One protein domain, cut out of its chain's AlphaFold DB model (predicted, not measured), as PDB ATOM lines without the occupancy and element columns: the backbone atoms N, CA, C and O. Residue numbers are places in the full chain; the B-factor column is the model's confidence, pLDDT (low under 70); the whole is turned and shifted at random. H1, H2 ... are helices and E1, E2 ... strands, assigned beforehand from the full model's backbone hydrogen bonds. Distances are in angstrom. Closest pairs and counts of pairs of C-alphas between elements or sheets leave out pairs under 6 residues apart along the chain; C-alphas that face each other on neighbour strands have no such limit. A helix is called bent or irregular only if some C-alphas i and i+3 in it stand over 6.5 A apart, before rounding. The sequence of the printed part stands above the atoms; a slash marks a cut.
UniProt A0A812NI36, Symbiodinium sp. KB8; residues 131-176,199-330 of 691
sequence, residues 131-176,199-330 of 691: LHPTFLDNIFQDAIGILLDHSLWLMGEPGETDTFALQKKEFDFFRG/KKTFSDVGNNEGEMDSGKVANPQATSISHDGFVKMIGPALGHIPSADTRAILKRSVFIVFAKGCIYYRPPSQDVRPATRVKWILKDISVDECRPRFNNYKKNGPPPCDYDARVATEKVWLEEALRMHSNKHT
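AT A GLANCE: This is residues 131 to 176 and 199 to 330 of the 691 residues of a protein of Symbiodinium sp. KB8 (UniProt A0A812NI36). A small four-stranded sheet has H3 across one face and the short H1 along the other, with H4 beside H3 and about perpendicular to it. After the sheet, on H1's side, the chain reaches away from it through H5, and the long H6 comes back toward H1, making a loose frame beside the sheet. The printed part has 178 residues, with the order H1 E1 H2 H3 H4 E2 E3 E4 H5 H6; the mixed sheet runs E1 E2 E3 E4, and the class is mixed, helices and strands, with under half of the residues in named elements. By its radius of gyration of the C-alphas, 18.1 A, the whole is compact; it spans 53 by 48 by 35 A, and residues 171 to 176 stick out.

HOW THE PARTS SIT: H1, residues 137 to 143, is on the sheet at a height of 9.9 A, over E3, residues 262 to 266, and runs along the strands; the closest C-alphas are those of Ile 139 and Tyr 265, 7.2 A apart. E1, residues 151 to 156, is the parallel neighbour of E2, residues 253 to 259, with N 153 and O 254 2.9 A apart. H2, residues 168 to 172, is not on the sheet. H3, residues 227 to 238, is on the opposite face from H1 at a height of 9.8 A and runs across the strands, at 87 degrees to E1 on the local plane. H4, residues 243 to 250, is close to H3 but not clearly touching, about perpendicular at 85 degrees, with C-alphas of Val 231 and Thr 246 closest at 7.9 A. E2, E3 and E4, residues 275 to 279, form a meander, each strand the antiparallel neighbour of the one before; N 257 and O 264, and N 265 and O 276, are each 2.9 A apart. H5, residues 290 to 298, is apart from H6, residues 307 to 328. H6 is close to H1 but not clearly touching, with C-alphas of Gln 141 and Ala 321 closest at 6.6 A. In H1, H4, H5 and H6 every O i to N i+4 pair is within hydrogen-bond range; H3 has 6 of 8, and H2 has 0 of 1, with 0 of 2 O i to N i+3 pairs.

IN THESE COORDINATES: H1 begins at C-alpha 137 (-59.090, -4.199, -17.405). E1 is 16.9 A long and E2 18.8 A. H3 is 15.1 A long and irregular: C-alphas 233 and 236 are 7.2 A apart. H6, 31.2 A long, ends at C-alpha 328 (-63.434, -10.471, -1.653).

THE WHOLE: The C-alphas of Gly 215 and Cys 305 are the two farthest apart, at 54.5 A. Residues 177 to 198 are not printed, and C-alphas 176 and 199 are 19.2 A apart across this cut. The link from E1 to H2 is long, and residues 199 to 226 hold no named element. Mean pLDDT of the printed part is 73.2; 66 residues are under 70, among them 157 to 176 and 199 to 221.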
ATOM      1  N   LEU A 131     -53.679   6.886 -22.341       52.44
ATOM      2  CA  LEU A 131     -53.195   5.690 -23.038       52.44
ATOM      3  C   LEU A 131     -53.629   4.363 -22.368       52.44
ATOM      4  O   LEU A 131     -53.124   3.314 -22.770       52.44
ATOM      5  N   HIS A 132     -54.534   4.378 -21.375       57.97
ATOM      6  CA  HIS A 132     -54.950   3.163 -20.656       57.97
ATOM      7  C   HIS A 132     -55.497   2.069 -21.606       57.97
ATOM      8  O   HIS A 132     -56.456   2.314 -22.347       57.97
ATOM      9  N   PRO A 133     -54.925   0.848 -21.600       61.94
ATOM     10  CA  PRO A 133     -55.376  -0.256 -22.439       61.94
ATOM     11  C   PRO A 133     -56.624  -0.920 -21.839       61.94
ATOM     12  O   PRO A 133     -56.518  -1.949 -21.178       61.94
ATOM     13  N   THR A 134     -57.812  -0.374 -22.128       65.12
ATOM     14  CA  THR A 134     -59.129  -0.835 -21.611       65.12
ATOM     15  C   THR A 134     -59.458  -2.320 -21.849       65.12
ATOM     16  O   THR A 134     -60.393  -2.879 -21.283       65.12
ATOM     17  N   PHE A 135     -58.693  -2.997 -22.704       67.50
ATOM     18  CA  PHE A 135     -58.811  -4.432 -22.945       67.50
ATOM     19  C   PHE A 135     -58.103  -5.298 -21.889       67.50
ATOM     20  O   PHE A 135     -58.404  -6.488 -21.779       67.50
ATOM     21  N   LEU A 136     -57.161  -4.730 -21.128       74.62
ATOM     22  CA  LEU A 136     -56.492  -5.411 -20.018       74.62
ATOM     23  C   LEU A 136     -57.275  -5.298 -18.708       74.62
ATOM     24  O   LEU A 136     -56.925  -6.006 -17.772       74.62
ATOM     25  N   ASP A 137     -58.335  -4.490 -18.635       77.19
ATOM     26  CA  ASP A 137     -59.090  -4.199 -17.405       77.19
ATOM     27  C   ASP A 137     -59.507  -5.464 -16.647       77.19
ATOM     28  O   ASP A 137     -59.339  -5.531 -15.435       77.19
ATOM     29  N   ASN A 138     -59.979  -6.497 -17.351       79.94
ATOM     30  CA  ASN A 138     -60.348  -7.780 -16.737       79.94
ATOM     31  C   ASN A 138     -59.124  -8.537 -16.185       79.94
ATOM     32  O   ASN A 138     -59.180  -9.109 -15.101       79.94
ATOM     33  N   ILE A 139     -58.000  -8.517 -16.911       84.19
ATOM     34  CA  ILE A 139     -56.752  -9.188 -16.511       84.19
ATOM     35  C   ILE A 139     -56.104  -8.446 -15.335       84.19
ATOM     36  O   ILE A 139     -55.615  -9.080 -14.402       84.19
ATOM     37  N   PHE A 140     -56.130  -7.110 -15.335       82.62
ATOM     38  CA  PHE A 140     -55.635  -6.307 -14.223       82.62
ATOM     39  C   PHE A 140     -56.565  -6.340 -13.008       82.62
ATOM     40  O   PHE A 140     -56.044  -6.383 -11.904       82.62
ATOM     41  N   GLN A 141     -57.891  -6.414 -13.154       82.19
ATOM     42  CA  GLN A 141     -58.791  -6.624 -12.009       82.19
ATOM     43  C   GLN A 141     -58.503  -7.946 -11.280       82.19
ATOM     44  O   GLN A 141     -58.495  -7.966 -10.050       82.19
ATOM     45  N   ASP A 142     -58.201  -9.020 -12.017       81.25
ATOM     46  CA  ASP A 142     -57.777 -10.297 -11.430       81.25
ATOM     47  C   ASP A 142     -56.340 -10.251 -10.871       81.25
ATOM     48  O   ASP A 142     -56.043 -10.915  -9.880       81.25
ATOM     49  N   ALA A 143     -55.430  -9.494 -11.497       84.00
ATOM     50  CA  ALA A 143     -54.017  -9.468 -11.116       84.00
ATOM     51  C   ALA A 143     -53.665  -8.442 -10.025       84.00
ATOM     52  O   ALA A 143     -52.720  -8.669  -9.275       84.00
ATOM     53  N   ILE A 144     -54.360  -7.306  -9.916       83.44
ATOM     54  CA  ILE A 144     -53.856  -6.128  -9.182       83.44
ATOM     55  C   ILE A 144     -53.656  -6.374  -7.684       83.44
ATOM     56  O   ILE A 144     -52.643  -5.955  -7.133       83.44
ATOM     57  N   GLY A 145     -54.559  -7.120  -7.044       79.25
ATOM     58  CA  GLY A 145     -54.397  -7.525  -5.646       79.25
ATOM     59  C   GLY A 145     -53.284  -8.558  -5.434       79.25
ATOM     60  O   GLY A 145     -52.637  -8.565  -4.394       79.25
ATOM     61  N   ILE A 146     -53.005  -9.380  -6.450       85.06
ATOM     62  CA  ILE A 146     -51.924 -10.373  -6.448       85.06
ATOM     63  C   ILE A 146     -50.552  -9.691  -6.609       85.06
ATOM     64  O   ILE A 146     -49.561 -10.140  -6.033       85.06
ATOM     65  N   LEU A 147     -50.493  -8.595  -7.373       83.00
ATOM     66  CA  LEU A 147     -49.279  -7.826  -7.675       83.00
ATOM     67  C   LEU A 147     -48.700  -7.033  -6.492       83.00
ATOM     68  O   LEU A 147     -47.652  -6.407  -6.650       83.00
ATOM     69  N   LEU A 148     -49.341  -7.077  -5.322       78.81
ATOM     70  CA  LEU A 148     -48.761  -6.596  -4.066       78.81
ATOM     71  C   LEU A 148     -47.619  -7.519  -3.601       78.81
ATOM     72  O   LEU A 148     -46.527  -7.041  -3.304       78.81
ATOM     73  N   ASP A 149     -47.842  -8.838  -3.639       81.88
ATOM     74  CA  ASP A 149     -46.897  -9.846  -3.126       81.88
ATOM     75  C   ASP A 149     -46.094 -10.561  -4.238       81.88
ATOM     76  O   ASP A 149     -45.189 -11.354  -3.965       81.88
ATOM     77  N   HIS A 150     -46.429 -10.322  -5.514       88.56
ATOM     78  CA  HIS A 150     -45.908 -11.084  -6.657       88.56
ATOM     79  C   HIS A 150     -45.362 -10.197  -7.783       88.56
ATOM     80  O   HIS A 150     -45.881  -9.131  -8.101       88.56
ATOM     81  N   SER A 151     -44.323 -10.693  -8.457       89.38
ATOM     82  CA  SER A 151     -43.717 -10.027  -9.622       89.38
ATOM     83  C   SER A 151     -44.612 -10.071 -10.871       89.38
ATOM     84  O   SER A 151     -45.394 -11.004 -11.040       89.38
ATOM     85  N   LEU A 152     -44.467  -9.098 -11.781       92.12
ATOM     86  CA  LEU A 152     -45.175  -9.060 -13.069       92.12
ATOM     87  C   LEU A 152     -44.206  -9.273 -14.234       92.12
ATOM     88  O   LEU A 152     -43.256  -8.506 -14.405       92.12
ATOM     89  N   TRP A 153     -44.506 -10.259 -15.076       92.00
ATOM     90  CA  TRP A 153     -43.795 -10.531 -16.320       92.00
ATOM     91  C   TRP A 153     -44.705 -10.245 -17.513       92.00
ATOM     92  O   TRP A 153     -45.771 -10.843 -17.647       92.00
ATOM     93  N   LEU A 154     -44.259  -9.332 -18.377       89.94
ATOM     94  CA  LEU A 154     -44.899  -8.996 -19.646       89.94
ATOM     95  C   LEU A 154     -44.002  -9.509 -20.778       89.94
ATOM     96  O   LEU A 154     -42.848  -9.096 -20.885       89.94
ATOM     97  N   MET A 155     -44.514 -10.420 -21.601       88.44
ATOM     98  CA  MET A 155     -43.785 -11.045 -22.715       88.44
ATOM     99  C   MET A 155     -44.580 -10.896 -24.011       88.44
ATOM    100  O   MET A 155     -45.805 -10.857 -23.964       88.44
ATOM    101  N   GLY A 156     -43.915 -10.835 -25.163       85.31
ATOM    102  CA  GLY A 156     -44.582 -10.742 -26.464       85.31
ATOM    103  C   GLY A 156     -43.835 -11.519 -27.540       85.31
ATOM    104  O   GLY A 156     -42.609 -11.616 -27.480       85.31
ATOM    105  N   GLU A 157     -44.574 -12.078 -28.498       68.50
ATOM    106  CA  GLU A 157     -44.002 -12.872 -29.593       68.50
ATOM    107  C   GLU A 157     -43.032 -12.060 -30.480       68.50
ATOM    108  O   GLU A 157     -43.280 -10.881 -30.771       68.50
ATOM    109  N   PRO A 158     -41.950 -12.681 -30.989       50.62
ATOM    110  CA  PRO A 158     -41.074 -12.059 -31.964       50.62
ATOM    111  C   PRO A 158     -41.786 -11.976 -33.315       50.62
ATOM    112  O   PRO A 158     -42.078 -12.980 -33.967       50.62
ATOM    113  N   GLY A 159     -42.030 -10.752 -33.780       47.34
ATOM    114  CA  GLY A 159     -42.608 -10.514 -35.098       47.34
ATOM    115  C   GLY A 159     -41.695 -10.980 -36.238       47.34
ATOM    116  O   GLY A 159     -40.868 -10.209 -36.716       47.34
ATOM    117  N   GLU A 160     -41.906 -12.203 -36.735       38.12
ATOM    118  CA  GLU A 160     -41.351 -12.707 -38.012       38.12
ATOM    119  C   GLU A 160     -41.975 -12.031 -39.251       38.12
ATOM    120  O   GLU A 160     -41.604 -12.314 -40.386       38.12
ATOM    121  N   THR A 161     -42.938 -11.128 -39.051       34.28
ATOM    122  CA  THR A 161     -43.564 -10.315 -40.101       34.28
ATOM    123  C   THR A 161     -43.712  -8.877 -39.611       34.28
ATOM    124  O   THR A 161     -44.130  -8.647 -38.473       34.28
ATOM    125  N   ASP A 162     -43.423  -7.903 -40.480       36.06
ATOM    126  CA  ASP A 162     -43.416  -6.462 -40.165       36.06
ATOM    127  C   ASP A 162     -44.794  -5.874 -39.783       36.06
ATOM    128  O   ASP A 162     -44.937  -4.674 -39.577       36.06
ATOM    129  N   THR A 163     -45.834  -6.692 -39.617       30.95
ATOM    130  CA  THR A 163     -47.139  -6.246 -39.102       30.95
ATOM    131  C   THR A 163     -47.123  -5.867 -37.620       30.95
ATOM    132  O   THR A 163     -47.993  -5.115 -37.201       30.95
ATOM    133  N   PHE A 164     -46.129  -6.317 -36.843       33.12
ATOM    134  CA  PHE A 164     -45.854  -5.784 -35.497       33.12
ATOM    135  C   PHE A 164     -44.863  -4.599 -35.512       33.12
ATOM    136  O   PHE A 164     -44.367  -4.186 -34.464       33.12
ATOM    137  N   ALA A 165     -44.584  -3.997 -36.676       33.31
ATOM    138  CA  ALA A 165     -43.720  -2.824 -36.789       33.31
ATOM    139  C   ALA A 165     -44.412  -1.507 -36.370       33.31
ATOM    140  O   ALA A 165     -44.311  -0.494 -37.068       33.31
ATOM    141  N   LEU A 166     -44.972  -1.457 -35.153       35.47
ATOM    142  CA  LEU A 166     -45.002  -0.210 -34.376       35.47
ATOM    143  C   LEU A 166     -43.565   0.080 -33.890       35.47
ATOM    144  O   LEU A 166     -43.228  -0.069 -32.722       35.47
ATOM    145  N   GLN A 167     -42.714   0.334 -34.890       37.16
ATOM    146  CA  GLN A 167     -41.252   0.322 -34.947       37.16
ATOM    147  C   GLN A 167     -40.506  -0.521 -33.897       37.16
ATOM    148  O   GLN A 167     -40.441  -0.185 -32.718       37.16
ATOM    149  N   LYS A 168     -39.672  -1.449 -34.382       36.34
ATOM    150  CA  LYS A 168     -38.592  -2.077 -33.591       36.34
ATOM    151  C   LYS A 168     -37.692  -1.041 -32.874       36.34
ATOM    152  O   LYS A 168     -37.145  -1.330 -31.824       36.34
ATOM    153  N   LYS A 169     -37.612   0.191 -33.404       34.62
ATOM    154  CA  LYS A 169     -36.921   1.357 -32.817       34.62
ATOM    155  C   LYS A 169     -37.671   2.074 -31.680       34.62
ATOM    156  O   LYS A 169     -37.031   2.799 -30.926       34.62
ATOM    157  N   GLU A 170     -38.994   1.947 -31.571       38.12
ATOM    158  CA  GLU A 170     -39.810   2.736 -30.629       38.12
ATOM    159  C   GLU A 170     -39.901   2.105 -29.233       38.12
ATOM    160  O   GLU A 170     -39.949   2.846 -28.256       38.12
ATOM    161  N   PHE A 171     -39.834   0.773 -29.112       35.31
ATOM    162  CA  PHE A 171     -39.636   0.113 -27.811       35.31
ATOM    163  C   PHE A 171     -38.151  -0.019 -27.428       35.31
ATOM    164  O   PHE A 171     -37.820   0.143 -26.252       35.31
ATOM    165  N   ASP A 172     -37.238  -0.189 -28.399       36.75
ATOM    166  CA  ASP A 172     -35.783  -0.092 -28.166       36.75
ATOM    167  C   ASP A 172     -35.380   1.285 -27.596       36.75
ATOM    168  O   ASP A 172     -34.382   1.388 -26.881       36.75
ATOM    169  N   PHE A 173     -36.172   2.341 -27.839       34.06
ATOM    170  CA  PHE A 173     -35.961   3.684 -27.282       34.06
ATOM    171  C   PHE A 173     -35.853   3.691 -25.746       34.06
ATOM    172  O   PHE A 173     -35.042   4.430 -25.200       34.06
ATOM    173  N   PHE A 174     -36.593   2.821 -25.047       34.34
ATOM    174  CA  PHE A 174     -36.539   2.703 -23.582       34.34
ATOM    175  C   PHE A 174     -35.359   1.864 -23.054       34.34
ATOM    176  O   PHE A 174     -35.255   1.657 -21.846       34.34
ATOM    177  N   ARG A 175     -34.488   1.333 -23.926       39.81
ATOM    178  CA  ARG A 175     -33.326   0.505 -23.540       39.81
ATOM    179  C   ARG A 175     -32.002   0.940 -24.181       39.81
ATOM    180  O   ARG A 175     -30.947   0.664 -23.617       39.81
ATOM    181  N   GLY A 176     -32.031   1.637 -25.319       32.16
ATOM    182  CA  GLY A 176     -30.880   2.340 -25.905       32.16
ATOM    183  C   GLY A 176     -29.706   1.467 -26.377       32.16
ATOM    184  O   GLY A 176     -28.640   2.005 -26.674       32.16
ATOM    185  N   LYS A 199     -37.615  -8.669  -9.928       39.66
ATOM    186  CA  LYS A 199     -37.528  -8.414 -11.390       39.66
ATOM    187  C   LYS A 199     -38.802  -8.046 -12.175       39.66
ATOM    188  O   LYS A 199     -39.849  -8.675 -12.080       39.66
ATOM    189  N   LYS A 200     -38.635  -7.086 -13.093       37.19
ATOM    190  CA  LYS A 200     -39.537  -6.810 -14.223       37.19
ATOM    191  C   LYS A 200     -38.713  -6.790 -15.512       37.19
ATOM    192  O   LYS A 200     -37.823  -5.956 -15.656       37.19
ATOM    193  N   THR A 201     -39.005  -7.681 -16.457       39.28
ATOM    194  CA  THR A 201     -38.272  -7.777 -17.732       39.28
ATOM    195  C   THR A 201     -39.192  -8.169 -18.879       39.28
ATOM    196  O   THR A 201     -39.768  -9.252 -18.858       39.28
ATOM    197  N   PHE A 202     -39.254  -7.322 -19.912       38.16
ATOM    198  CA  PHE A 202     -39.672  -7.744 -21.249       38.16
ATOM    199  C   PHE A 202     -38.597  -8.649 -21.857       38.16
ATOM    200  O   PHE A 202     -37.441  -8.211 -21.974       38.16
ATOM    201  N   SER A 203     -39.012  -9.856 -22.248       44.34
ATOM    202  CA  SER A 203     -38.205 -10.920 -22.855       44.34
ATOM    203  C   SER A 203     -38.970 -11.594 -24.003       44.34
ATOM    204  O   SER A 203     -40.201 -11.562 -24.035       44.34
ATOM    205  N   ASP A 204     -38.216 -12.189 -24.926       51.44
ATOM    206  CA  ASP A 204     -38.675 -12.800 -26.182       51.44
ATOM    207  C   ASP A 204     -39.254 -14.219 -25.971       51.44
ATOM    208  O   ASP A 204     -38.717 -14.996 -25.180       51.44
ATOM    209  N   VAL A 205     -40.340 -14.560 -26.674       47.81
ATOM    210  CA  VAL A 205     -41.065 -15.842 -26.577       47.81
ATOM    211  C   VAL A 205     -41.422 -16.379 -27.967       47.81
ATOM    212  O   VAL A 205     -42.414 -15.991 -28.572       47.81
ATOM    213  N   GLY A 206     -40.573 -17.265 -28.496       46.44
ATOM    214  CA  GLY A 206     -40.628 -17.736 -29.886       46.44
ATOM    215  C   GLY A 206     -41.922 -18.445 -30.318       46.44
ATOM    216  O   GLY A 206     -42.610 -19.058 -29.498       46.44
ATOM    217  N   ASN A 207     -42.186 -18.400 -31.634       49.91
ATOM    218  CA  ASN A 207     -43.381 -18.889 -32.346       49.91
ATOM    219  C   ASN A 207     -43.640 -20.404 -32.196       49.91
ATOM    220  O   ASN A 207     -43.512 -21.183 -33.139       49.91
ATOM    221  N   ASN A 208     -44.052 -20.826 -31.004       53.34
ATOM    222  CA  ASN A 208     -44.327 -22.223 -30.687       53.34
ATOM    223  C   ASN A 208     -45.792 -22.647 -30.919       53.34
ATOM    224  O   ASN A 208     -46.038 -23.851 -30.957       53.34
ATOM    225  N   GLU A 209     -46.751 -21.723 -31.120       55.22
ATOM    226  CA  GLU A 209     -48.162 -22.089 -31.388       55.22
ATOM    227  C   GLU A 209     -48.294 -23.041 -32.596       55.22
ATOM    228  O   GLU A 209     -49.052 -24.006 -32.537       55.22
ATOM    229  N   GLY A 210     -47.530 -22.810 -33.671       50.53
ATOM    230  CA  GLY A 210     -47.587 -23.626 -34.893       50.53
ATOM    231  C   GLY A 210     -46.894 -24.992 -34.797       50.53
ATOM    232  O   GLY A 210     -47.231 -25.896 -35.556       50.53
ATOM    233  N   GLU A 211     -45.946 -25.163 -33.870       49.53
ATOM    234  CA  GLU A 211     -45.195 -26.418 -33.690       49.53
ATOM    235  C   GLU A 211     -45.808 -27.321 -32.601       49.53
ATOM    236  O   GLU A 211     -45.449 -28.489 -32.471       49.53
ATOM    237  N   MET A 212     -46.733 -26.795 -31.791       49.91
ATOM    238  CA  MET A 212     -47.349 -27.539 -30.687       49.91
ATOM    239  C   MET A 212     -48.421 -28.544 -31.111       49.91
ATOM    240  O   MET A 212     -48.711 -29.435 -30.317       49.91
ATOM    241  N   ASP A 213     -49.010 -28.424 -32.309       44.84
ATOM    242  CA  ASP A 213     -50.127 -29.295 -32.690       44.84
ATOM    243  C   ASP A 213     -50.197 -29.675 -34.181       44.84
ATOM    244  O   ASP A 213     -51.194 -29.488 -34.877       44.84
ATOM    245  N   SER A 214     -49.135 -30.322 -34.667       41.59
ATOM    246  CA  SER A 214     -49.179 -31.128 -35.898       41.59
ATOM    247  C   SER A 214     -49.960 -32.452 -35.733       41.59
ATOM    248  O   SER A 214     -49.929 -33.296 -36.630       41.59
ATOM    249  N   GLY A 215     -50.646 -32.655 -34.593       43.44
ATOM    250  CA  GLY A 215     -51.241 -33.928 -34.169       43.44
ATOM    251  C   GLY A 215     -52.768 -33.945 -34.004       43.44
ATOM    252  O   GLY A 215     -53.357 -35.024 -34.105       43.44
ATOM    253  N   LYS A 216     -53.427 -32.800 -33.776       46.72
ATOM    254  CA  LYS A 216     -54.889 -32.584 -33.850       46.72
ATOM    255  C   LYS A 216     -55.172 -31.084 -33.944       46.72
ATOM    256  O   LYS A 216     -54.583 -30.304 -33.224       46.72
ATOM    257  N   VAL A 217     -56.117 -30.641 -34.775       39.41
ATOM    258  CA  VAL A 217     -56.423 -29.197 -34.865       39.41
ATOM    259  C   VAL A 217     -56.939 -28.673 -33.517       39.41
ATOM    260  O   VAL A 217     -58.088 -28.930 -33.148       39.41
ATOM    261  N   ALA A 218     -56.096 -27.929 -32.794       47.78
ATOM    262  CA  ALA A 218     -56.448 -27.298 -31.530       47.78
ATOM    263  C   ALA A 218     -57.685 -26.407 -31.715       47.78
ATOM    264  O   ALA A 218     -57.688 -25.491 -32.540       47.78
ATOM    265  N   ASN A 219     -58.754 -26.686 -30.961       52.03
ATOM    266  CA  ASN A 219     -60.035 -25.998 -31.124       52.03
ATOM    267  C   ASN A 219     -59.847 -24.470 -30.961       52.03
ATOM    268  O   ASN A 219     -59.460 -24.034 -29.874       52.03
ATOM    269  N   PRO A 220     -60.175 -23.631 -31.967       57.19
ATOM    270  CA  PRO A 220     -60.053 -22.172 -31.867       57.19
ATOM    271  C   PRO A 220     -60.903 -21.528 -30.757       57.19
ATOM    272  O   PRO A 220     -60.724 -20.349 -30.456       57.19
ATOM    273  N   GLN A 221     -61.832 -22.281 -30.159       60.16
ATOM    274  CA  GLN A 221     -62.647 -21.884 -29.007       60.16
ATOM    275  C   GLN A 221     -62.030 -22.275 -27.647       60.16
ATOM    276  O   GLN A 221     -62.627 -21.987 -26.612       60.16
ATOM    277  N   ALA A 222     -60.863 -22.931 -27.613       71.88
ATOM    278  CA  ALA A 222     -60.206 -23.329 -26.369       71.88
ATOM    279  C   ALA A 222     -59.785 -22.099 -25.538       71.88
ATOM    280  O   ALA A 222     -58.929 -21.309 -25.943       71.88
ATOM    281  N   THR A 223     -60.377 -21.965 -24.351       86.69
ATOM    282  CA  THR A 223     -60.199 -20.840 -23.414       86.69
ATOM    283  C   THR A 223     -58.944 -20.944 -22.543       86.69
ATOM    284  O   THR A 223     -58.728 -20.110 -21.665       86.69
ATOM    285  N   SER A 224     -58.100 -21.958 -22.753       93.12
ATOM    286  CA  SER A 224     -56.849 -22.148 -22.013       93.12
ATOM    287  C   SER A 224     -55.821 -22.966 -22.803       93.12
ATOM    288  O   SER A 224     -56.171 -23.663 -23.755       93.12
ATOM    289  N   ILE A 225     -54.551 -22.869 -22.400       94.56
ATOM    290  CA  ILE A 225     -53.431 -23.703 -22.867       94.56
ATOM    291  C   ILE A 225     -52.918 -24.570 -21.712       94.56
ATOM    292  O   ILE A 225     -52.944 -24.142 -20.557       94.56
ATOM    293  N   SER A 226     -52.439 -25.782 -22.010       95.88
ATOM    294  CA  SER A 226     -51.842 -26.679 -21.013       95.88
ATOM    295  C   SER A 226     -50.635 -26.047 -20.305       95.88
ATOM    296  O   SER A 226     -49.991 -25.134 -20.826       95.88
ATOM    297  N   HIS A 227     -50.308 -26.553 -19.112       94.94
ATOM    298  CA  HIS A 227     -49.157 -26.078 -18.342       94.94
ATOM    299  C   HIS A 227     -47.851 -26.180 -19.142       94.94
ATOM    300  O   HIS A 227     -47.119 -25.201 -19.253       94.94
ATOM    301  N   ASP A 228     -47.596 -27.338 -19.751       94.69
ATOM    302  CA  ASP A 228     -46.362 -27.592 -20.498       94.69
ATOM    303  C   ASP A 228     -46.313 -26.807 -21.817       94.69
ATOM    304  O   ASP A 228     -45.243 -26.356 -22.228       94.69
ATOM    305  N   GLY A 229     -47.475 -26.548 -22.431       94.38
ATOM    306  CA  GLY A 229     -47.605 -25.615 -23.550       94.38
ATOM    307  C   GLY A 229     -47.192 -24.198 -23.149       94.38
ATOM    308  O   GLY A 229     -46.333 -23.591 -23.785       94.38
ATOM    309  N   PHE A 230     -47.715 -23.696 -22.027       94.94
ATOM    310  CA  PHE A 230     -47.317 -22.395 -21.485       94.94
ATOM    311  C   PHE A 230     -45.825 -22.348 -21.101       94.94
ATOM    312  O   PHE A 230     -45.150 -21.357 -21.372       94.94
ATOM    313  N   VAL A 231     -45.276 -23.427 -20.533       94.12
ATOM    314  CA  VAL A 231     -43.850 -23.526 -20.178       94.12
ATOM    315  C   VAL A 231     -42.945 -23.533 -21.415       94.12
ATOM    316  O   VAL A 231     -41.954 -22.806 -21.424       94.12
ATOM    317  N   LYS A 232     -43.276 -24.276 -22.482       93.50
ATOM    318  CA  LYS A 232     -42.517 -24.233 -23.749       93.50
ATOM    319  C   LYS A 232     -42.660 -22.871 -24.451       93.50
ATOM    320  O   LYS A 232     -41.700 -22.420 -25.069       93.50
ATOM    321  N   MET A 233     -43.796 -22.184 -24.307       92.94
ATOM    322  CA  MET A 233     -43.999 -20.817 -24.808       92.94
ATOM    323  C   MET A 233     -43.085 -19.795 -24.111       92.94
ATOM    324  O   MET A 233     -42.387 -19.054 -24.795       92.94
ATOM    325  N   ILE A 234     -43.016 -19.784 -22.771       93.81
ATOM    326  CA  ILE A 234     -42.123 -18.871 -22.023       93.81
ATOM    327  C   ILE A 234     -40.660 -19.351 -21.953       93.81
ATOM    328  O   ILE A 234     -39.783 -18.611 -21.505       93.81
ATOM    329  N   GLY A 235     -40.377 -20.579 -22.394       91.69
ATOM    330  CA  GLY A 235     -39.054 -21.208 -22.360       91.69
ATOM    331  C   GLY A 235     -37.916 -20.357 -22.946       91.69
ATOM    332  O   GLY A 235     -36.896 -20.215 -22.274       91.69
ATOM    333  N   PRO A 236     -38.063 -19.725 -24.129       89.94
ATOM    334  CA  PRO A 236     -37.031 -18.853 -24.701       89.94
ATOM    335  C   PRO A 236     -36.663 -17.651 -23.814       89.94
ATOM    336  O   PRO A 236     -35.492 -17.279 -23.752       89.94
ATOM    337  N   ALA A 237     -37.625 -17.101 -23.065       86.19
ATOM    338  CA  ALA A 237     -37.404 -15.994 -22.132       86.19
ATOM    339  C   ALA A 237     -36.710 -16.418 -20.826       86.19
ATOM    340  O   ALA A 237     -36.062 -15.590 -20.182       86.19
ATOM    341  N   LEU A 238     -36.869 -17.682 -20.416       86.06
ATOM    342  CA  LEU A 238     -36.295 -18.239 -19.183       86.06
ATOM    343  C   LEU A 238     -34.968 -18.987 -19.413       86.06
ATOM    344  O   LEU A 238     -34.169 -19.116 -18.486       86.06
ATOM    345  N   GLY A 239     -34.720 -19.455 -20.637       89.44
ATOM    346  CA  GLY A 239     -33.570 -20.280 -20.997       89.44
ATOM    347  C   GLY A 239     -33.665 -21.720 -20.480       89.44
ATOM    348  O   GLY A 239     -34.712 -22.190 -20.034       89.44
ATOM    349  N   HIS A 240     -32.546 -22.446 -20.538       88.38
ATOM    350  CA  HIS A 240     -32.450 -23.821 -20.036       88.38
ATOM    351  C   HIS A 240     -32.351 -23.855 -18.501       88.38
ATOM    352  O   HIS A 240     -31.267 -24.040 -17.947       88.38
ATOM    353  N   ILE A 241     -33.484 -23.676 -17.819       91.38
ATOM    354  CA  ILE A 241     -33.608 -23.825 -16.361       91.38
ATOM    355  C   ILE A 241     -34.301 -25.147 -15.969       91.38
ATOM    356  O   ILE A 241     -35.167 -25.628 -16.706       91.38
ATOM    357  N   PRO A 242     -33.959 -25.752 -14.812       93.94
ATOM    358  CA  PRO A 242     -34.647 -26.931 -14.286       93.94
ATOM    359  C   PRO A 242     -36.147 -26.694 -14.065       93.94
ATOM    360  O   PRO A 242     -36.559 -25.628 -13.614       93.94
ATOM    361  N   SER A 243     -36.978 -27.725 -14.264       90.50
ATOM    362  CA  SER A 243     -38.437 -27.589 -14.090       90.50
ATOM    363  C   SER A 243     -38.854 -27.195 -12.662       90.50
ATOM    364  O   SER A 243     -39.907 -26.586 -12.472       90.50
ATOM    365  N   ALA A 244     -38.029 -27.506 -11.654       92.12
ATOM    366  CA  ALA A 244     -38.212 -27.045 -10.280       92.12
ATOM    367  C   ALA A 244     -38.068 -25.517 -10.157       92.12
ATOM    368  O   ALA A 244     -38.915 -24.880  -9.531       92.12
ATOM    369  N   ASP A 245     -37.067 -24.928 -10.815       93.06
ATOM    370  CA  ASP A 245     -36.848 -23.480 -10.837       93.06
ATOM    371  C   ASP A 245     -37.915 -22.772 -11.676       93.06
ATOM    372  O   ASP A 245     -38.443 -21.743 -11.253       93.06
ATOM    373  N   THR A 246     -38.343 -23.370 -12.796       92.81
ATOM    374  CA  THR A 246     -39.498 -22.886 -13.569       92.81
ATOM    375  C   THR A 246     -40.746 -22.805 -12.686       92.81
ATOM    376  O   THR A 246     -41.376 -21.752 -12.618       92.81
ATOM    377  N   ARG A 247     -41.070 -23.866 -11.928       92.12
ATOM    378  CA  ARG A 247     -42.176 -23.847 -10.946       92.12
ATOM    379  C   ARG A 247     -41.946 -22.829  -9.820       92.12
ATOM    380  O   ARG A 247     -42.900 -22.208  -9.361       92.12
ATOM    381  N   ALA A 248     -40.703 -22.613  -9.389       92.62
ATOM    382  CA  ALA A 248     -40.360 -21.637  -8.353       92.62
ATOM    383  C   ALA A 248     -40.515 -20.171  -8.809       92.62
ATOM    384  O   ALA A 248     -40.826 -19.316  -7.972       92.62
ATOM    385  N   ILE A 249     -40.332 -19.882 -10.103       93.62
ATOM    386  CA  ILE A 249     -40.657 -18.590 -10.730       93.62
ATOM    387  C   ILE A 249     -42.176 -18.487 -10.930       93.62
ATOM    388  O   ILE A 249     -42.794 -17.550 -10.437       93.62
ATOM    389  N   LEU A 250     -42.803 -19.501 -11.535       94.44
ATOM    390  CA  LEU A 250     -44.255 -19.578 -11.760       94.44
ATOM    391  C   LEU A 250     -45.104 -19.498 -10.476       94.44
ATOM    392  O   LEU A 250     -46.289 -19.177 -10.564       94.44
ATOM    393  N   LYS A 251     -44.525 -19.763  -9.296       95.00
ATOM    394  CA  LYS A 251     -45.143 -19.546  -7.975       95.00
ATOM    395  C   LYS A 251     -45.102 -18.082  -7.502       95.00
ATOM    396  O   LYS A 251     -45.927 -17.707  -6.685       95.00
ATOM    397  N   ARG A 252     -44.148 -17.269  -7.965       92.19
ATOM    398  CA  ARG A 252     -43.841 -15.914  -7.441       92.19
ATOM    399  C   ARG A 252     -44.149 -14.783  -8.431       92.19
ATOM    400  O   ARG A 252     -43.721 -13.640  -8.237       92.19
ATOM    401  N   SER A 253     -44.837 -15.110  -9.518       93.75
ATOM    402  CA  SER A 253     -44.959 -14.245 -10.685       93.75
ATOM    403  C   SER A 253     -46.318 -14.396 -11.357       93.75
ATOM    404  O   SER A 253     -46.728 -15.507 -11.690       93.75
ATOM    405  N   VAL A 254     -46.969 -13.265 -11.618       94.88
ATOM    406  CA  VAL A 254     -47.999 -13.133 -12.649       94.88
ATOM    407  C   VAL A 254     -47.303 -13.072 -14.009       94.88
ATOM    408  O   VAL A 254     -46.372 -12.284 -14.192       94.88
ATOM    409  N   PHE A 255     -47.772 -13.864 -14.972       94.69
ATOM    410  CA  PHE A 255     -47.341 -13.778 -16.367       94.69
ATOM    411  C   PHE A 255     -48.495 -13.315 -17.260       94.69
ATOM    412  O   PHE A 255     -49.605 -13.850 -17.181       94.69
ATOM    413  N   ILE A 256     -48.203 -12.361 -18.145       94.75
ATOM    414  CA  ILE A 256     -49.062 -11.941 -19.255       94.75
ATOM    415  C   ILE A 256     -48.230 -12.049 -20.536       94.75
ATOM    416  O   ILE A 256     -47.215 -11.363 -20.684       94.75
ATOM    417  N   VAL A 257     -48.645 -12.929 -21.448       93.31
ATOM    418  CA  VAL A 257     -47.955 -13.184 -22.720       93.31
ATOM    419  C   VAL A 257     -48.847 -12.749 -23.879       93.31
ATOM    420  O   VAL A 257     -49.956 -13.258 -24.033       93.31
ATOM    421  N   PHE A 258     -48.371 -11.802 -24.684       90.88
ATOM    422  CA  PHE A 258     -49.067 -11.259 -25.849       90.88
ATOM    423  C   PHE A 258     -48.694 -12.055 -27.106       90.88
ATOM    424  O   PHE A 258     -47.575 -11.935 -27.608       90.88
ATOM    425  N   ALA A 259     -49.643 -12.838 -27.618       89.81
ATOM    426  CA  ALA A 259     -49.528 -13.588 -28.864       89.81
ATOM    427  C   ALA A 259     -50.439 -13.007 -29.961       89.81
ATOM    428  O   ALA A 259     -51.396 -12.270 -29.699       89.81
ATOM    429  N   LYS A 260     -50.167 -13.371 -31.217       85.00
ATOM    430  CA  LYS A 260     -50.732 -12.804 -32.456       85.00
ATOM    431  C   LYS A 260     -52.266 -12.763 -32.550       85.00
ATOM    432  O   LYS A 260     -52.798 -11.992 -33.346       85.00
ATOM    433  N   GLY A 261     -52.976 -13.575 -31.764       87.50
ATOM    434  CA  GLY A 261     -54.445 -13.583 -31.674       87.50
ATOM    435  C   GLY A 261     -55.008 -13.867 -30.276       87.50
ATOM    436  O   GLY A 261     -56.209 -14.119 -30.128       87.50
ATOM    437  N   CYS A 262     -54.169 -13.862 -29.235       91.06
ATOM    438  CA  CYS A 262     -54.606 -14.067 -27.854       91.06
ATOM    439  C   CYS A 262     -53.604 -13.534 -26.822       91.06
ATOM    440  O   CYS A 262     -52.416 -13.392 -27.092       91.06
ATOM    441  N   ILE A 263     -54.102 -13.254 -25.620       92.06
ATOM    442  CA  ILE A 263     -53.292 -12.946 -24.446       92.06
ATOM    443  C   ILE A 263     -53.390 -14.143 -23.506       92.06
ATOM    444  O   ILE A 263     -54.490 -14.541 -23.111       92.06
ATOM    445  N   TYR A 264     -52.247 -14.716 -23.143       94.38
ATOM    446  CA  TYR A 264     -52.171 -15.776 -22.148       94.38
ATOM    447  C   TYR A 264     -51.882 -15.180 -20.776       94.38
ATOM    448  O   TYR A 264     -50.809 -14.626 -20.537       94.38
ATOM    449  N   TYR A 265     -52.851 -15.307 -19.874       94.62
ATOM    450  CA  TYR A 265     -52.751 -14.882 -18.484       94.62
ATOM    451  C   TYR A 265     -52.531 -16.100 -17.586       94.62
ATOM    452  O   TYR A 265     -53.302 -17.063 -17.625       94.62
ATOM    453  N   ARG A 266     -51.492 -16.052 -16.747       94.94
ATOM    454  CA  ARG A 266     -51.272 -17.049 -15.697       94.94
ATOM    455  C   ARG A 266     -50.996 -16.362 -14.352       94.94
ATOM    456  O   ARG A 266     -49.939 -15.738 -14.213       94.94
ATOM    457  N   PRO A 267     -51.882 -16.504 -13.348       94.06
ATOM    458  CA  PRO A 267     -51.589 -16.069 -11.987       94.06
ATOM    459  C   PRO A 267     -50.482 -16.938 -11.350       94.06
ATOM    460  O   PRO A 267     -50.209 -18.051 -11.826       94.06
ATOM    461  N   PRO A 268     -49.842 -16.468 -10.267       95.12
ATOM    462  CA  PRO A 268     -48.867 -17.239  -9.509       95.12
ATOM    463  C   PRO A 268     -49.478 -18.540  -8.987       95.12
ATOM    464  O   PRO A 268     -50.532 -18.567  -8.354       95.12
ATOM    465  N   SER A 269     -48.799 -19.648  -9.260       93.06
ATOM    466  CA  SER A 269     -49.162 -20.975  -8.776       93.06
ATOM    467  C   SER A 269     -47.976 -21.922  -8.924       93.06
ATOM    468  O   SER A 269     -47.296 -21.918  -9.953       93.06
ATOM    469  N   GLN A 270     -47.743 -22.757  -7.912       88.25
ATOM    470  CA  GLN A 270     -46.772 -23.854  -7.981       88.25
ATOM    471  C   GLN A 270     -47.284 -25.031  -8.831       88.25
ATOM    472  O   GLN A 270     -46.489 -25.844  -9.304       88.25
ATOM    473  N   ASP A 271     -48.602 -25.114  -9.016       92.88
ATOM    474  CA  ASP A 271     -49.278 -26.274  -9.576       92.88
ATOM    475  C   ASP A 271     -49.186 -26.326 -11.106       92.88
ATOM    476  O   ASP A 271     -49.059 -25.305 -11.803       92.88
ATOM    477  N   VAL A 272     -49.375 -27.539 -11.630       93.00
ATOM    478  CA  VAL A 272     -49.531 -27.853 -13.058       93.00
ATOM    479  C   VAL A 272     -50.934 -27.433 -13.530       93.00
ATOM    480  O   VAL A 272     -51.760 -28.240 -13.945       93.00
ATOM    481  N   ARG A 273     -51.236 -26.136 -13.404       92.75
ATOM    482  CA  ARG A 273     -52.477 -25.510 -13.881       92.75
ATOM    483  C   ARG A 273     -52.287 -24.951 -15.299       92.75
ATOM    484  O   ARG A 273     -51.198 -24.429 -15.582       92.75
ATOM    485  N   PRO A 274     -53.318 -25.031 -16.163       94.69
ATOM    486  CA  PRO A 274     -53.321 -24.378 -17.469       94.69
ATOM    487  C   PRO A 274     -53.318 -22.847 -17.327       94.69
ATOM    488  O   PRO A 274     -53.705 -22.315 -16.285       94.69
ATOM    489  N   ALA A 275     -52.892 -22.138 -18.373       94.94
ATOM    490  CA  ALA A 275     -52.973 -20.677 -18.445       94.94
ATOM    491  C   ALA A 275     -54.225 -20.240 -19.221       94.94
ATOM    492  O   ALA A 275     -54.582 -20.854 -20.231       94.94
ATOM    493  N   THR A 276     -54.888 -19.178 -18.764       94.69
ATOM    494  CA  THR A 276     -56.120 -18.648 -19.364       94.69
ATOM    495  C   THR A 276     -55.808 -17.964 -20.691       94.69
ATOM    496  O   THR A 276     -54.950 -17.085 -20.747       94.69
ATOM    497  N   ARG A 277     -56.521 -18.334 -21.760       93.56
ATOM    498  CA  ARG A 277     -56.397 -17.743 -23.100       93.56
ATOM    499  C   ARG A 277     -57.517 -16.728 -23.320       93.56
ATOM    500  O   ARG A 277     -58.645 -17.098 -23.639       93.56
ATOM    501  N   VAL A 278     -57.201 -15.444 -23.191       90.50
ATOM    502  CA  VAL A 278     -58.112 -14.353 -23.558       90.50
ATOM    503  C   VAL A 278     -57.970 -14.095 -25.057       90.50
ATOM    504  O   VAL A 278     -56.872 -13.822 -25.541       90.50
ATOM    505  N   LYS A 279     -59.059 -14.202 -25.828       87.62
ATOM    506  CA  LYS A 279     -59.013 -13.961 -27.279       87.62
ATOM    507  C   LYS A 279     -58.719 -12.485 -27.564       87.62
ATOM    508  O   LYS A 279     -59.435 -11.608 -27.093       87.62
ATOM    509  N   TRP A 280     -57.701 -12.228 -28.380       82.31
ATOM    510  CA  TRP A 280     -57.221 -10.889 -28.703       82.31
ATOM    511  C   TRP A 280     -57.536 -10.587 -30.169       82.31
ATOM    512  O   TRP A 280     -57.062 -11.270 -31.073       82.31
ATOM    513  N   ILE A 281     -58.433  -9.626 -30.396       74.06
ATOM    514  CA  ILE A 281     -59.015  -9.348 -31.723       74.06
ATOM    515  C   ILE A 281     -58.299  -8.178 -32.422       74.06
ATOM    516  O   ILE A 281     -58.330  -8.078 -33.650       74.06
ATOM    517  N   LEU A 282     -57.641  -7.300 -31.661       68.00
ATOM    518  CA  LEU A 282     -56.933  -6.140 -32.196       68.00
ATOM    519  C   LEU A 282     -55.544  -6.539 -32.715       68.00
ATOM    520  O   LEU A 282     -54.817  -7.299 -32.082       68.00
ATOM    521  N   LYS A 283     -55.160  -5.994 -33.875       65.75
ATOM    522  CA  LYS A 283     -53.831  -6.208 -34.488       65.75
ATOM    523  C   LYS A 283     -52.713  -5.381 -33.837       65.75
ATOM    524  O   LYS A 283     -51.549  -5.563 -34.174       65.75
ATOM    525  N   ASP A 284     -53.077  -4.448 -32.968       65.44
ATOM    526  CA  ASP A 284     -52.223  -3.447 -32.334       65.44
ATOM    527  C   ASP A 284     -52.699  -3.289 -30.879       65.44
ATOM    528  O   ASP A 284     -53.895  -3.389 -30.602       65.44
ATOM    529  N   ILE A 285     -51.767  -3.066 -29.950       64.81
ATOM    530  CA  ILE A 285     -52.067  -2.741 -28.545       64.81
ATOM    531  C   ILE A 285     -52.657  -1.325 -28.442       64.81
ATOM    532  O   ILE A 285     -53.469  -1.054 -27.558       64.81
ATOM    533  N   SER A 286     -52.314  -0.431 -29.375       61.25
ATOM    534  CA  SER A 286     -53.027   0.831 -29.547       61.25
ATOM    535  C   SER A 286     -54.340   0.607 -30.296       61.25
ATOM    536  O   SER A 286     -54.345   0.263 -31.477       61.25
ATOM    537  N   VAL A 287     -55.458   0.952 -29.656       68.62
ATOM    538  CA  VAL A 287     -56.709   1.270 -30.368       68.62
ATOM    539  C   VAL A 287     -56.430   2.401 -31.370       68.62
ATOM    540  O   VAL A 287     -55.595   3.274 -31.104       68.62
ATOM    541  N   ASP A 288     -57.119   2.424 -32.514       71.88
ATOM    542  CA  ASP A 288     -56.916   3.465 -33.533       71.88
ATOM    543  C   ASP A 288     -57.184   4.883 -32.989       71.88
ATOM    544  O   ASP A 288     -56.474   5.812 -33.361       71.88
ATOM    545  N   GLU A 289     -58.110   5.049 -32.035       71.44
ATOM    546  CA  GLU A 289     -58.349   6.310 -31.304       71.44
ATOM    547  C   GLU A 289     -57.177   6.742 -30.407       71.44
ATOM    548  O   GLU A 289     -56.925   7.936 -30.217       71.44
ATOM    549  N   CYS A 290     -56.432   5.779 -29.860       69.75
ATOM    550  CA  CYS A 290     -55.245   6.050 -29.057       69.75
ATOM    551  C   CYS A 290     -54.045   6.421 -29.937       69.75
ATOM    552  O   CYS A 290     -53.160   7.139 -29.471       69.75
ATOM    553  N   ARG A 291     -54.016   6.029 -31.222       76.81
ATOM    554  CA  ARG A 291     -52.877   6.310 -32.113       76.81
ATOM    555  C   ARG A 291     -52.653   7.820 -32.342       76.81
ATOM    556  O   ARG A 291     -51.500   8.244 -32.247       76.81
ATOM    557  N   PRO A 292     -53.680   8.677 -32.542       81.00
ATOM    558  CA  PRO A 292     -53.544  10.133 -32.474       81.00
ATOM    559  C   PRO A 292     -52.989  10.645 -31.140       81.00
ATOM    560  O   PRO A 292     -52.081  11.475 -31.158       81.00
ATOM    561  N   ARG A 293     -53.466  10.138 -29.991       77.69
ATOM    562  CA  ARG A 293     -52.985  10.565 -28.660       77.69
ATOM    563  C   ARG A 293     -51.523  10.178 -28.430       77.69
ATOM    564  O   ARG A 293     -50.732  11.007 -27.986       77.69
ATOM    565  N   PHE A 294     -51.137   8.967 -28.824       74.75
ATOM    566  CA  PHE A 294     -49.766   8.464 -28.759       74.75
ATOM    567  C   PHE A 294     -48.830   9.214 -29.719       74.75
ATOM    568  O   PHE A 294     -47.725   9.590 -29.335       74.75
ATOM    569  N   ASN A 295     -49.282   9.532 -30.935       80.00
ATOM    570  CA  ASN A 295     -48.527  10.363 -31.879       80.00
ATOM    571  C   ASN A 295     -48.402  11.825 -31.416       80.00
ATOM    572  O   ASN A 295     -47.376  12.457 -31.662       80.00
ATOM    573  N   ASN A 296     -49.409  12.360 -30.725       82.50
ATOM    574  CA  ASN A 296     -49.345  13.658 -30.055       82.50
ATOM    575  C   ASN A 296     -48.338  13.624 -28.888       82.50
ATOM    576  O   ASN A 296     -47.461  14.482 -28.820       82.50
ATOM    577  N   TYR A 297     -48.361  12.581 -28.050       76.44
ATOM    578  CA  TYR A 297     -47.374  12.370 -26.984       76.44
ATOM    579  C   TYR A 297     -45.936  12.231 -27.516       76.44
ATOM    580  O   TYR A 297     -45.037  12.896 -27.005       76.44
ATOM    581  N   LYS A 298     -45.710  11.459 -28.591       73.56
ATOM    582  CA  LYS A 298     -44.406  11.361 -29.285       73.56
ATOM    583  C   LYS A 298     -43.878  12.713 -29.773       73.56
ATOM    584  O   LYS A 298     -42.669  12.915 -29.827       73.56
ATOM    585  N   LYS A 299     -44.774  13.640 -30.124       85.00
ATOM    586  CA  LYS A 299     -44.450  15.020 -30.525       85.00
ATOM    587  C   LYS A 299     -44.314  15.983 -29.332       85.00
ATOM    588  O   LYS A 299     -44.133  17.173 -29.551       85.00
ATOM    589  N   ASN A 300     -44.398  15.485 -28.094       78.88
ATOM    590  CA  ASN A 300     -44.515  16.260 -26.851       78.88
ATOM    591  C   ASN A 300     -45.675  17.280 -26.864       78.88
ATOM    592  O   ASN A 300     -45.615  18.305 -26.191       78.88
ATOM    593  N   GLY A 301     -46.736  16.996 -27.624       84.94
ATOM    594  CA  GLY A 301     -47.953  17.800 -27.630       84.94
ATOM    595  C   GLY A 301     -48.741  17.675 -26.317       84.94
ATOM    596  O   GLY A 301     -48.544  16.715 -25.559       84.94
ATOM    597  N   PRO A 302     -49.642  18.634 -26.038       84.62
ATOM    598  CA  PRO A 302     -50.305  18.767 -24.743       84.62
ATOM    599  C   PRO A 302     -51.119  17.521 -24.341       84.62
ATOM    600  O   PRO A 302     -51.473  16.689 -25.195       84.62
ATOM    601  N   PRO A 303     -51.425  17.348 -23.041       80.38
ATOM    602  CA  PRO A 303     -52.460  16.413 -22.610       80.38
ATOM    603  C   PRO A 303     -53.817  16.786 -23.245       80.38
ATOM    604  O   PRO A 303     -54.001  17.935 -23.659       80.38
ATOM    605  N   PRO A 304     -54.770  15.847 -23.376       81.81
ATOM    606  CA  PRO A 304     -56.095  16.172 -23.894       81.81
ATOM    607  C   PRO A 304     -56.840  17.088 -22.911       81.81
ATOM    608  O   PRO A 304     -56.562  17.072 -21.714       81.81
ATOM    609  N   CYS A 305     -57.824  17.852 -23.387       86.50
ATOM    610  CA  CYS A 305     -58.607  18.756 -22.532       86.50
ATOM    611  C   CYS A 305     -59.460  18.045 -21.461       86.50
ATOM    612  O   CYS A 305     -59.943  18.701 -20.545       86.50
ATOM    613  N   ASP A 306     -59.625  16.722 -21.553       84.19
ATOM    614  CA  ASP A 306     -60.302  15.878 -20.563       84.19
ATOM    615  C   ASP A 306     -59.329  15.102 -19.647       84.19
ATOM    616  O   ASP A 306     -59.761  14.232 -18.892       84.19
ATOM    617  N   TYR A 307     -58.025  15.413 -19.680       79.81
ATOM    618  CA  TYR A 307     -56.988  14.701 -18.922       79.81
ATOM    619  C   TYR A 307     -57.290  14.613 -17.422       79.81
ATOM    620  O   TYR A 307     -57.371  13.506 -16.900       79.81
ATOM    621  N   ASP A 308     -57.524  15.736 -16.737       82.25
ATOM    622  CA  ASP A 308     -57.745  15.730 -15.283       82.25
ATOM    623  C   ASP A 308     -59.006  14.938 -14.890       82.25
ATOM    624  O   ASP A 308     -59.021  14.237 -13.876       82.25
ATOM    625  N   ALA A 309     -60.041  14.961 -15.740       83.31
ATOM    626  CA  ALA A 309     -61.244  14.149 -15.568       83.31
ATOM    627  C   ALA A 309     -60.970  12.644 -15.766       83.31
ATOM    628  O   ALA A 309     -61.515  11.819 -15.028       83.31
ATOM    629  N   ARG A 310     -60.092  12.272 -16.712       75.50
ATOM    630  CA  ARG A 310     -59.593  10.891 -16.863       75.50
ATOM    631  C   ARG A 310     -58.794  10.448 -15.642       75.50
ATOM    632  O   ARG A 310     -59.092   9.382 -15.118       75.50
ATOM    633  N   VAL A 311     -57.857  11.264 -15.145       73.31
ATOM    634  CA  VAL A 311     -57.061  10.934 -13.944       73.31
ATOM    635  C   VAL A 311     -57.965  10.748 -12.724       73.31
ATOM    636  O   VAL A 311     -57.797   9.785 -11.979       73.31
ATOM    637  N   ALA A 312     -58.969  11.611 -12.543       78.69
ATOM    638  CA  ALA A 312     -59.953  11.462 -11.473       78.69
ATOM    639  C   ALA A 312     -60.781  10.168 -11.614       78.69
ATOM    640  O   ALA A 312     -60.976   9.455 -10.632       78.69
ATOM    641  N   THR A 313     -61.219   9.832 -12.832       78.00
ATOM    642  CA  THR A 313     -62.001   8.613 -13.120       78.00
ATOM    643  C   THR A 313     -61.182   7.342 -12.882       78.00
ATOM    644  O   THR A 313     -61.661   6.416 -12.231       78.00
ATOM    645  N   GLU A 314     -59.937   7.298 -13.363       69.75
ATOM    646  CA  GLU A 314     -59.049   6.141 -13.206       69.75
ATOM    647  C   GLU A 314     -58.599   5.963 -11.750       69.75
ATOM    648  O   GLU A 314     -58.553   4.839 -11.256       69.75
ATOM    649  N   LYS A 315     -58.368   7.062 -11.014       70.88
ATOM    650  CA  LYS A 315     -58.115   7.010  -9.569       70.88
ATOM    651  C   LYS A 315     -59.299   6.398  -8.809       70.88
ATOM    652  O   LYS A 315     -59.085   5.503  -7.996       70.88
ATOM    653  N   VAL A 316     -60.530   6.835  -9.091       77.56
ATOM    654  CA  VAL A 316     -61.743   6.277  -8.463       77.56
ATOM    655  C   VAL A 316     -61.926   4.799  -8.825       77.56
ATOM    656  O   VAL A 316     -62.264   3.996  -7.957       77.56
ATOM    657  N   TRP A 317     -61.652   4.409 -10.075       80.62
ATOM    658  CA  TRP A 317     -61.664   3.003 -10.492       80.62
ATOM    659  C   TRP A 317     -60.619   2.162  -9.746       80.62
ATOM    660  O   TRP A 317     -60.938   1.070  -9.283       80.62
ATOM    661  N   LEU A 318     -59.396   2.675  -9.578       67.62
ATOM    662  CA  LEU A 318     -58.315   1.997  -8.861       67.62
ATOM    663  C   LEU A 318     -58.642   1.824  -7.369       67.62
ATOM    664  O   LEU A 318     -58.464   0.737  -6.820       67.62
ATOM    665  N   GLU A 319     -59.157   2.871  -6.721       72.31
ATOM    666  CA  GLU A 319     -59.601   2.830  -5.324       72.31
ATOM    667  C   GLU A 319     -60.753   1.824  -5.134       72.31
ATOM    668  O   GLU A 319     -60.717   1.013  -4.205       72.31
ATOM    669  N   GLU A 320     -61.726   1.788  -6.053       75.75
ATOM    670  CA  GLU A 320     -62.826   0.815  -6.032       75.75
ATOM    671  C   GLU A 320     -62.358  -0.622  -6.325       75.75
ATOM    672  O   GLU A 320     -62.814  -1.558  -5.667       75.75
ATOM    673  N   ALA A 321     -61.417  -0.824  -7.252       67.06
ATOM    674  CA  ALA A 321     -60.848  -2.137  -7.557       67.06
ATOM    675  C   ALA A 321     -60.087  -2.716  -6.353       67.06
ATOM    676  O   ALA A 321     -60.288  -3.880  -5.990       67.06
ATOM    677  N   LEU A 322     -59.276  -1.891  -5.679       66.06
ATOM    678  CA  LEU A 322     -58.590  -2.258  -4.439       66.06
ATOM    679  C   LEU A 322     -59.598  -2.563  -3.318       66.06
ATOM    680  O   LEU A 322     -59.497  -3.614  -2.682       66.06
ATOM    681  N   ARG A 323     -60.627  -1.723  -3.132       74.94
ATOM    682  CA  ARG A 323     -61.707  -1.958  -2.156       74.94
ATOM    683  C   ARG A 323     -62.445  -3.274  -2.424       74.94
ATOM    684  O   ARG A 323     -62.694  -4.052  -1.504       74.94
ATOM    685  N   MET A 324     -62.770  -3.559  -3.684       68.88
ATOM    686  CA  MET A 324     -63.439  -4.792  -4.106       68.88
ATOM    687  C   MET A 324     -62.554  -6.030  -3.933       68.88
ATOM    688  O   MET A 324     -63.072  -7.086  -3.560       68.88
ATOM    689  N   HIS A 325     -61.236  -5.915  -4.126       68.69
ATOM    690  CA  HIS A 325     -60.289  -6.968  -3.766       68.69
ATOM    691  C   HIS A 325     -60.286  -7.213  -2.249       68.69
ATOM    692  O   HIS A 325     -60.552  -8.338  -1.826       68.69
ATOM    693  N   SER A 326     -60.102  -6.176  -1.422       66.75
ATOM    694  CA  SER A 326     -60.119  -6.289   0.048       66.75
ATOM    695  C   SER A 326     -61.413  -6.906   0.591       66.75
ATOM    696  O   SER A 326     -61.366  -7.738   1.494       66.75
ATOM    697  N   ASN A 327     -62.568  -6.574   0.003       69.88
ATOM    698  CA  ASN A 327     -63.855  -7.178   0.363       69.88
ATOM    699  C   ASN A 327     -63.921  -8.678   0.011       69.88
ATOM    700  O   ASN A 327     -64.393  -9.487   0.811       69.88
ATOM    701  N   LYS A 328     -63.448  -9.069  -1.184       62.72
ATOM    702  CA  LYS A 328     -63.434 -10.471  -1.653       62.72
ATOM    703  C   LYS A 328     -62.422 -11.342  -0.890       62.72
ATOM    704  O   LYS A 328     -62.704 -12.524  -0.662       62.72
ATOM    705  N   HIS A 329     -61.284 -10.755  -0.510       54.75
ATOM    706  CA  HIS A 329     -60.125 -11.382   0.138       54.75
ATOM    707  C   HIS A 329     -60.037 -11.027   1.630       54.75
ATOM    708  O   HIS A 329     -58.971 -10.728   2.165       54.75
ATOM    709  N   THR A 330     -61.168 -11.103   2.332       51.62
ATOM    710  CA  THR A 330     -61.191 -11.097   3.799       51.62
ATOM    711  C   THR A 330     -60.272 -12.207   4.326       51.62
ATOM    712  O   THR A 330     -60.408 -13.360   3.909       51.62
TER     713      THR A 330